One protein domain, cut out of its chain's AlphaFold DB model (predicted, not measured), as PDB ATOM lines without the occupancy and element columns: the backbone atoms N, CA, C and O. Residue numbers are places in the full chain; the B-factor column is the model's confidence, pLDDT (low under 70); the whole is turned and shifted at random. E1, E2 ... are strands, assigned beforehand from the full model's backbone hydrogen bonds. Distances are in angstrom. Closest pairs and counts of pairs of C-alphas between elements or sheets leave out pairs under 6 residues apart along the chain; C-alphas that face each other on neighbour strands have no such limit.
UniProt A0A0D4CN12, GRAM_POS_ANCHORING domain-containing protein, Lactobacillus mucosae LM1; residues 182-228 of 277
ATOM      1  N   ARG A 182     -23.282  32.439  39.833       84.69
ATOM      2  CA  ARG A 182     -23.759  32.195  38.459       84.69
ATOM      3  C   ARG A 182     -22.667  31.625  37.562       84.69
ATOM      4  O   ARG A 182     -22.933  30.683  36.826       84.69
ATOM      5  N   ALA A 183     -21.456  32.176  37.626       85.94
ATOM      6  CA  ALA A 183     -20.327  31.706  36.828       85.94
ATOM      7  C   ALA A 183     -19.958  30.247  37.150       85.94
ATOM      8  O   ALA A 183     -19.609  29.495  36.246       85.94
ATOM      9  N   ASN A 184     -20.091  29.840  38.415       86.06
ATOM     10  CA  ASN A 184     -19.806  28.478  38.867       86.06
ATOM     11  C   ASN A 184     -21.022  27.528  38.805       86.06
ATOM     12  O   ASN A 184     -20.908  26.365  39.192       86.06
ATOM     13  N   GLY A 185     -22.183  28.002  38.332       83.94
ATOM     14  CA  GLY A 185     -23.391  27.189  38.165       83.94
ATOM     15  C   GLY A 185     -23.996  26.669  39.472       83.94
ATOM     16  O   GLY A 185     -24.531  25.566  39.493       83.94
ATOM     17  N   TYR A 186     -23.883  27.424  40.568       88.81
ATOM     18  CA  TYR A 186     -24.362  26.979  41.878       88.81
ATOM     19  C   TYR A 186     -25.890  26.935  41.958       88.81
ATOM     20  O   TYR A 186     -26.581  27.833  41.475       88.81
ATOM     21  N   GLN A 187     -26.419  25.906  42.617       86.50
ATOM     22  CA  GLN A 187     -27.856  25.678  42.785       86.50
ATOM     23  C   GLN A 187     -28.173  25.254  44.219       86.50
ATOM     24  O   GLN A 187     -27.294  24.819  44.962       86.50
ATOM     25  N   ILE A 188     -29.431  25.394  44.637       84.12
ATOM     26  CA  ILE A 188     -29.878  24.878  45.936       84.12
ATOM     27  C   ILE A 188     -30.519  23.511  45.714       84.12
ATOM     28  O   ILE A 188     -31.549  23.397  45.043       84.12
ATOM     29  N   ALA A 189     -29.936  22.488  46.335       81.62
ATOM     30  CA  ALA A 189     -30.462  21.130  46.360       81.62
ATOM     31  C   ALA A 189     -30.394  20.586  47.793       81.62
ATOM     32  O   ALA A 189     -29.390  20.744  48.483       81.62
ATOM     33  N   ASN A 190     -31.478  19.966  48.271       75.81
ATOM     34  CA  ASN A 190     -31.563  19.379  49.616       75.81
ATOM     35  C   ASN A 190     -31.166  20.331  50.768       75.81
ATOM     36  O   ASN A 190     -30.606  19.902  51.774       75.81
ATOM     37  N   GLY A 191     -31.456  21.631  50.636       78.81
ATOM     38  CA  GLY A 191     -31.145  22.631  51.665       78.81
ATOM     39  C   GLY A 191     -29.662  23.012  51.773       78.81
ATOM     40  O   GLY A 191     -29.289  23.688  52.729       78.81
ATOM     41  N   GLN A 192     -28.828  22.614  50.810       82.56
ATOM     42  CA  GLN A 192     -27.423  23.007  50.699       82.56
ATOM     43  C   GLN A 192     -27.164  23.658  49.335       82.56
ATOM     44  O   GLN A 192     -27.886  23.410  48.367       82.56
ATOM     45  N   VAL A 193     -26.139  24.508  49.261       87.06
ATOM     46  CA  VAL A 193     -25.648  25.036  47.983       87.06
ATOM     47  C   VAL A 193     -24.746  23.980  47.356       87.06
ATOM     48  O   VAL A 193     -23.798  23.534  48.002       87.06
ATOM     49  N   VAL A 194     -25.045  23.573  46.126       85.19
ATOM     50  CA  VAL A 194     -24.278  22.589  45.354       85.19
ATOM     51  C   VAL A 194     -23.694  23.215  44.087       85.19
ATOM     52  O   VAL A 194     -24.237  24.195  43.578       85.19
ATOM     53  N   ASP A 195     -22.581  22.674  43.595       86.44
ATOM     54  CA  ASP A 195     -21.983  23.043  42.311       86.44
ATOM     55  C   ASP A 195     -22.768  22.465  41.116       86.44
ATOM     56  O   ASP A 195     -23.710  21.689  41.291       86.44
ATOM     57  N   ALA A 196     -22.368  22.808  39.886       80.88
ATOM     58  CA  ALA A 196     -22.999  22.299  38.661       80.88
ATOM     59  C   ALA A 196     -22.978  20.757  38.529       80.88
ATOM     60  O   ALA A 196     -23.711  20.200  37.713       80.88
ATOM     61  N   ASN A 197     -22.152  20.065  39.322       80.88
ATOM     62  CA  ASN A 197     -22.037  18.607  39.357       80.88
ATOM     63  C   ASN A 197     -22.811  17.978  40.536       80.88
ATOM     64  O   ASN A 197     -22.806  16.755  40.678       80.88
ATOM     65  N   GLY A 198     -23.472  18.783  41.376       76.19
ATOM     66  CA  GLY A 198     -24.254  18.334  42.528       76.19
ATOM     67  C   GLY A 198     -23.463  18.153  43.830       76.19
ATOM     68  O   GLY A 198     -24.016  17.614  44.790       76.19
ATOM     69  N   ASN A 199     -22.202  18.596  43.905       83.94
ATOM     70  CA  ASN A 199     -21.394  18.503  45.127       83.94
ATOM     71  C   ASN A 199     -21.607  19.725  46.033       83.94
ATOM     72  O   ASN A 199     -21.675  20.841  45.524       83.94
ATOM     73  N   PRO A 200     -21.658  19.567  47.369       84.31
ATOM     74  CA  PRO A 200     -21.856  20.689  48.283       84.31
ATOM     75  C   PRO A 200     -20.689  21.690  48.232       84.31
ATOM     76  O   PRO A 200     -19.523  21.310  48.345       84.31
ATOM     77  N   VAL A 201     -21.006  22.983  48.114       86.56
ATOM     78  CA  VAL A 201     -20.021  24.072  48.086       86.56
ATOM     79  C   VAL A 201     -19.657  24.473  49.517       86.56
ATOM     80  O   VAL A 201     -20.499  24.928  50.293       86.56
ATOM     81  N   ALA A 202     -18.386  24.310  49.884       86.06
ATOM     82  CA  ALA A 202     -17.904  24.595  51.233       86.06
ATOM     83  C   ALA A 202     -18.024  26.088  51.597       86.06
ATOM     84  O   ALA A 202     -17.712  26.966  50.796       86.06
ATOM     85  N   GLY A 203     -18.462  26.370  52.829       84.31
ATOM     86  CA  GLY A 203     -18.618  27.729  53.365       84.31
ATOM     87  C   GLY A 203     -19.906  28.444  52.949       84.31
ATOM     88  O   GLY A 203     -20.258  29.445  53.564       84.31
ATOM     89  N   TRP A 204     -20.643  27.918  51.969       88.94
ATOM     90  CA  TRP A 204     -21.952  28.443  51.595       88.94
ATOM     91  C   TRP A 204     -23.033  27.896  52.522       88.94
ATOM     92  O   TRP A 204     -23.030  26.720  52.895       88.94
ATOM     93  N   THR A 205     -23.986  28.745  52.892       88.12
ATOM     94  CA  THR A 205     -25.099  28.370  53.773       88.12
ATOM     95  C   THR A 205     -26.435  28.702  53.127       88.12
ATOM     96  O   THR A 205     -26.519  29.583  52.281       88.12
ATOM     97  N   VAL A 206     -27.500  27.994  53.504       87.31
ATOM     98  CA  VAL A 206     -28.866  28.308  53.064       87.31
ATOM     99  C   VAL A 206     -29.685  28.676  54.295       87.31
ATOM    100  O   VAL A 206     -29.795  27.876  55.224       87.31
ATOM    101  N   LYS A 207     -30.264  29.882  54.320       84.56
ATOM    102  CA  LYS A 207     -31.177  30.335  55.384       84.56
ATOM    103  C   LYS A 207     -32.488  30.778  54.749       84.56
ATOM    104  O   LYS A 207     -32.483  31.578  53.821       84.56
ATOM    105  N   ASN A 208     -33.609  30.243  55.234       78.31
ATOM    106  CA  ASN A 208     -34.956  30.548  54.725       78.31
ATOM    107  C   ASN A 208     -35.090  30.423  53.191       78.31
ATOM    108  O   ASN A 208     -35.768  31.220  52.555       78.31
ATOM    109  N   GLY A 209     -34.426  29.428  52.590       77.00
ATOM    110  CA  GLY A 209     -34.476  29.184  51.142       77.00
ATOM    111  C   GLY A 209     -33.597  30.106  50.286       77.00
ATOM    112  O   GLY A 209     -33.565  29.931  49.073       77.00
ATOM    113  N   GLN A 210     -32.854  31.036  50.892       84.12
ATOM    114  CA  GLN A 210     -31.883  31.893  50.212       84.12
ATOM    115  C   GLN A 210     -30.458  31.417  50.518       84.12
ATOM    116  O   GLN A 210     -30.147  31.074  51.663       84.12
ATOM    117  N   ALA A 211     -29.599  31.362  49.500       86.31
ATOM    118  CA  ALA A 211     -28.193  31.020  49.681       86.31
ATOM    119  C   ALA A 211     -27.411  32.235  50.189       86.31
ATOM    120  O   ALA A 211     -27.723  33.372  49.852       86.31
ATOM    121  N   PHE A 212     -26.388  31.987  50.990       88.56
ATOM    122  CA  PHE A 212     -25.457  32.978  51.500       88.56
ATOM    123  C   PHE A 212     -24.043  32.466  51.258       88.56
ATOM    124  O   PHE A 212     -23.761  31.288  51.507       88.56
ATOM    125  N   ASP A 213     -23.178  33.337  50.760       88.31
ATOM    126  CA  ASP A 213     -21.764  33.030  50.580       88.31
ATOM    127  C   ASP A 213     -21.024  32.949  51.944       88.31
ATOM    128  O   ASP A 213     -21.623  33.219  52.995       88.31
ATOM    129  N   PRO A 214     -19.730  32.569  51.969       86.38
ATOM    130  CA  PRO A 214     -18.948  32.489  53.206       86.38
ATOM    131  C   PRO A 214     -18.779  33.825  53.947       86.38
ATOM    132  O   PRO A 214     -18.500  33.824  55.145       86.38
ATOM    133  N   GLU A 215     -18.948  34.952  53.251       84.12
ATOM    134  CA  GLU A 215     -18.865  36.314  53.795       84.12
ATOM    135  C   GLU A 215     -20.229  36.798  54.335       84.12
ATOM    136  O   GLU A 215     -20.330  37.858  54.951       84.12
ATOM    137  N   GLY A 216     -21.282  35.987  54.178       84.44
ATOM    138  CA  GLY A 216     -22.635  36.271  54.644       84.44
ATOM    139  C   GLY A 216     -23.462  37.126  53.679       84.44
ATOM    140  O   GLY A 216     -24.535  37.599  54.061       84.44
ATOM    141  N   HIS A 217     -23.008  37.327  52.442       86.00
ATOM    142  CA  HIS A 217     -23.761  38.014  51.398       86.00
ATOM    143  C   HIS A 217     -24.828  37.096  50.806       86.00
ATOM    144  O   HIS A 217     -24.571  35.945  50.460       86.00
ATOM    145  N   ALA A 218     -26.051  37.612  50.684       84.94
ATOM    146  CA  ALA A 218     -27.178  36.846  50.178       84.94
ATOM    147  C   ALA A 218     -27.122  36.712  48.647       84.94
ATOM    148  O   ALA A 218     -26.901  37.689  47.933       84.94
ATOM    149  N   VAL A 219     -27.377  35.508  48.145       85.56
ATOM    150  CA  VAL A 219     -27.274  35.129  46.736       85.56
ATOM    151  C   VAL A 219     -28.532  34.361  46.321       85.56
ATOM    152  O   VAL A 219     -28.965  33.415  46.977       85.56
ATOM    153  N   SER A 220     -29.139  34.782  45.215       85.00
ATOM    154  CA  SER A 220     -30.288  34.121  44.603       85.00
ATOM    155  C   SER A 220     -29.813  33.015  43.665       85.00
ATOM    156  O   SER A 220     -29.142  33.289  42.666       85.00
ATOM    157  N   LEU A 221     -30.143  31.769  43.994       82.94
ATOM    158  CA  LEU A 221     -29.798  30.576  43.220       82.94
ATOM    159  C   LEU A 221     -31.071  29.839  42.808       82.94
ATOM    160  O   LEU A 221     -32.086  29.903  43.501       82.94
ATOM    161  N   GLU A 222     -31.012  29.110  41.696       77.00
ATOM    162  CA  GLU A 222     -32.117  28.252  41.273       77.00
ATOM    163  C   GLU A 222     -32.285  27.081  42.250       77.00
ATOM    164  O   GLU A 222     -31.329  26.374  42.583       77.00
ATOM    165  N   THR A 223     -33.513  26.880  42.725       72.19
ATOM    166  CA  THR A 223     -33.876  25.758  43.594       72.19
ATOM    167  C   THR A 223     -34.331  24.583  42.742       72.19
ATOM    168  O   THR A 223     -35.358  24.676  42.062       72.19
ATOM    169  N   MET A 224     -33.620  23.460  42.806       65.69
ATOM    170  CA  MET A 224     -34.103  22.241  42.166       65.69
ATOM    171  C   MET A 224     -35.281  21.657  42.959       65.69
ATOM    172  O   MET A 224     -35.233  21.619  44.194       65.69
ATOM    173  N   PRO A 225     -36.351  21.190  42.287       57.44
ATOM    174  CA  PRO A 225     -37.459  20.540  42.965       57.44
ATOM    175  C   PRO A 225     -36.943  19.309  43.714       57.44
ATOM    176  O   PRO A 225     -36.296  18.435  43.140       57.44
ATOM    177  N   MET A 226     -37.224  19.260  45.015       57.62
ATOM    178  CA  MET A 226     -36.818  18.164  45.893       57.62
ATOM    179  C   MET A 226     -37.287  16.820  45.326       57.62
ATOM    180  O   MET A 226     -38.441  16.670  44.914       57.62
ATOM    181  N   THR A 227     -36.426  15.805  45.366       58.00
ATOM    182  CA  THR A 227     -36.849  14.437  45.059       58.00
ATOM    183  C   THR A 227     -37.861  13.958  46.109       58.00
ATOM    184  O   THR A 227     -37.829  14.347  47.282       58.00
ATOM    185  N   ARG A 228     -38.798  13.093  45.692       51.72
ATOM    186  CA  ARG A 228     -39.950  12.626  46.497       51.72
ATOM    187  C   ARG A 228     -39.560  11.965  47.831       51.72
ATOM    188  O   ARG A 228     -40.396  11.844  48.725       51.72
TER     189      ARG A 228
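What this domain is: This is residues 182 to 228 of the 277 residues of the protein "GRAM_POS_ANCHORING domain-containing protein" of Lactobacillus mucosae LM1 (UniProt A0A0D4CN12). With little regular structure, this is a pair of small strand hairpins, E1 with E2 and E3 with E4, set close together, and a final stretch that folds back past E4 and E1. The 47 printed residues hold four named strands, E1 to E4 along the chain, in two antiparallel two-stranded sheets, and no named helix; the class is all strand, with 12 residues in named elements. The whole is compact, radius of gyration of the C-alphas 9.8 A, spanning 32 by 22 by 16 A.

Where its parts are: E1 is residues 187 to 189, 6.3 A long, from C-alpha 187 at (-27.856, 25.678, 42.785); E2 is 192 to 194, 6.2 A. E3, 205 to 207, and E4, 210 to 212, are each 6.6 A; C-alpha 212 is at (-25.457, 32.978, 51.500).

How they stand to each other: Hairpin E1 and E2 is antiparallel at 130 degrees, with N 194 and O 187 2.8 A apart. Hairpin E3 and E4 is antiparallel at 143 degrees, with N 212 and O 205 2.7 A apart. The closest C-alphas of E2 and E3, Gln 192 and Val 206, are 6.0 A apart. Residues 218 to 219 pair antiparallel with 211 to 212 of E4, and 222 to 223 parallel with 187 to 188 of E1.

The domain as a whole: The C-alphas of Glu 215 and Arg 228, the two farthest apart, are 32.5 A apart. The printed part has no cut, and no link is long. Residues 224 to 228 have pLDDT under 70.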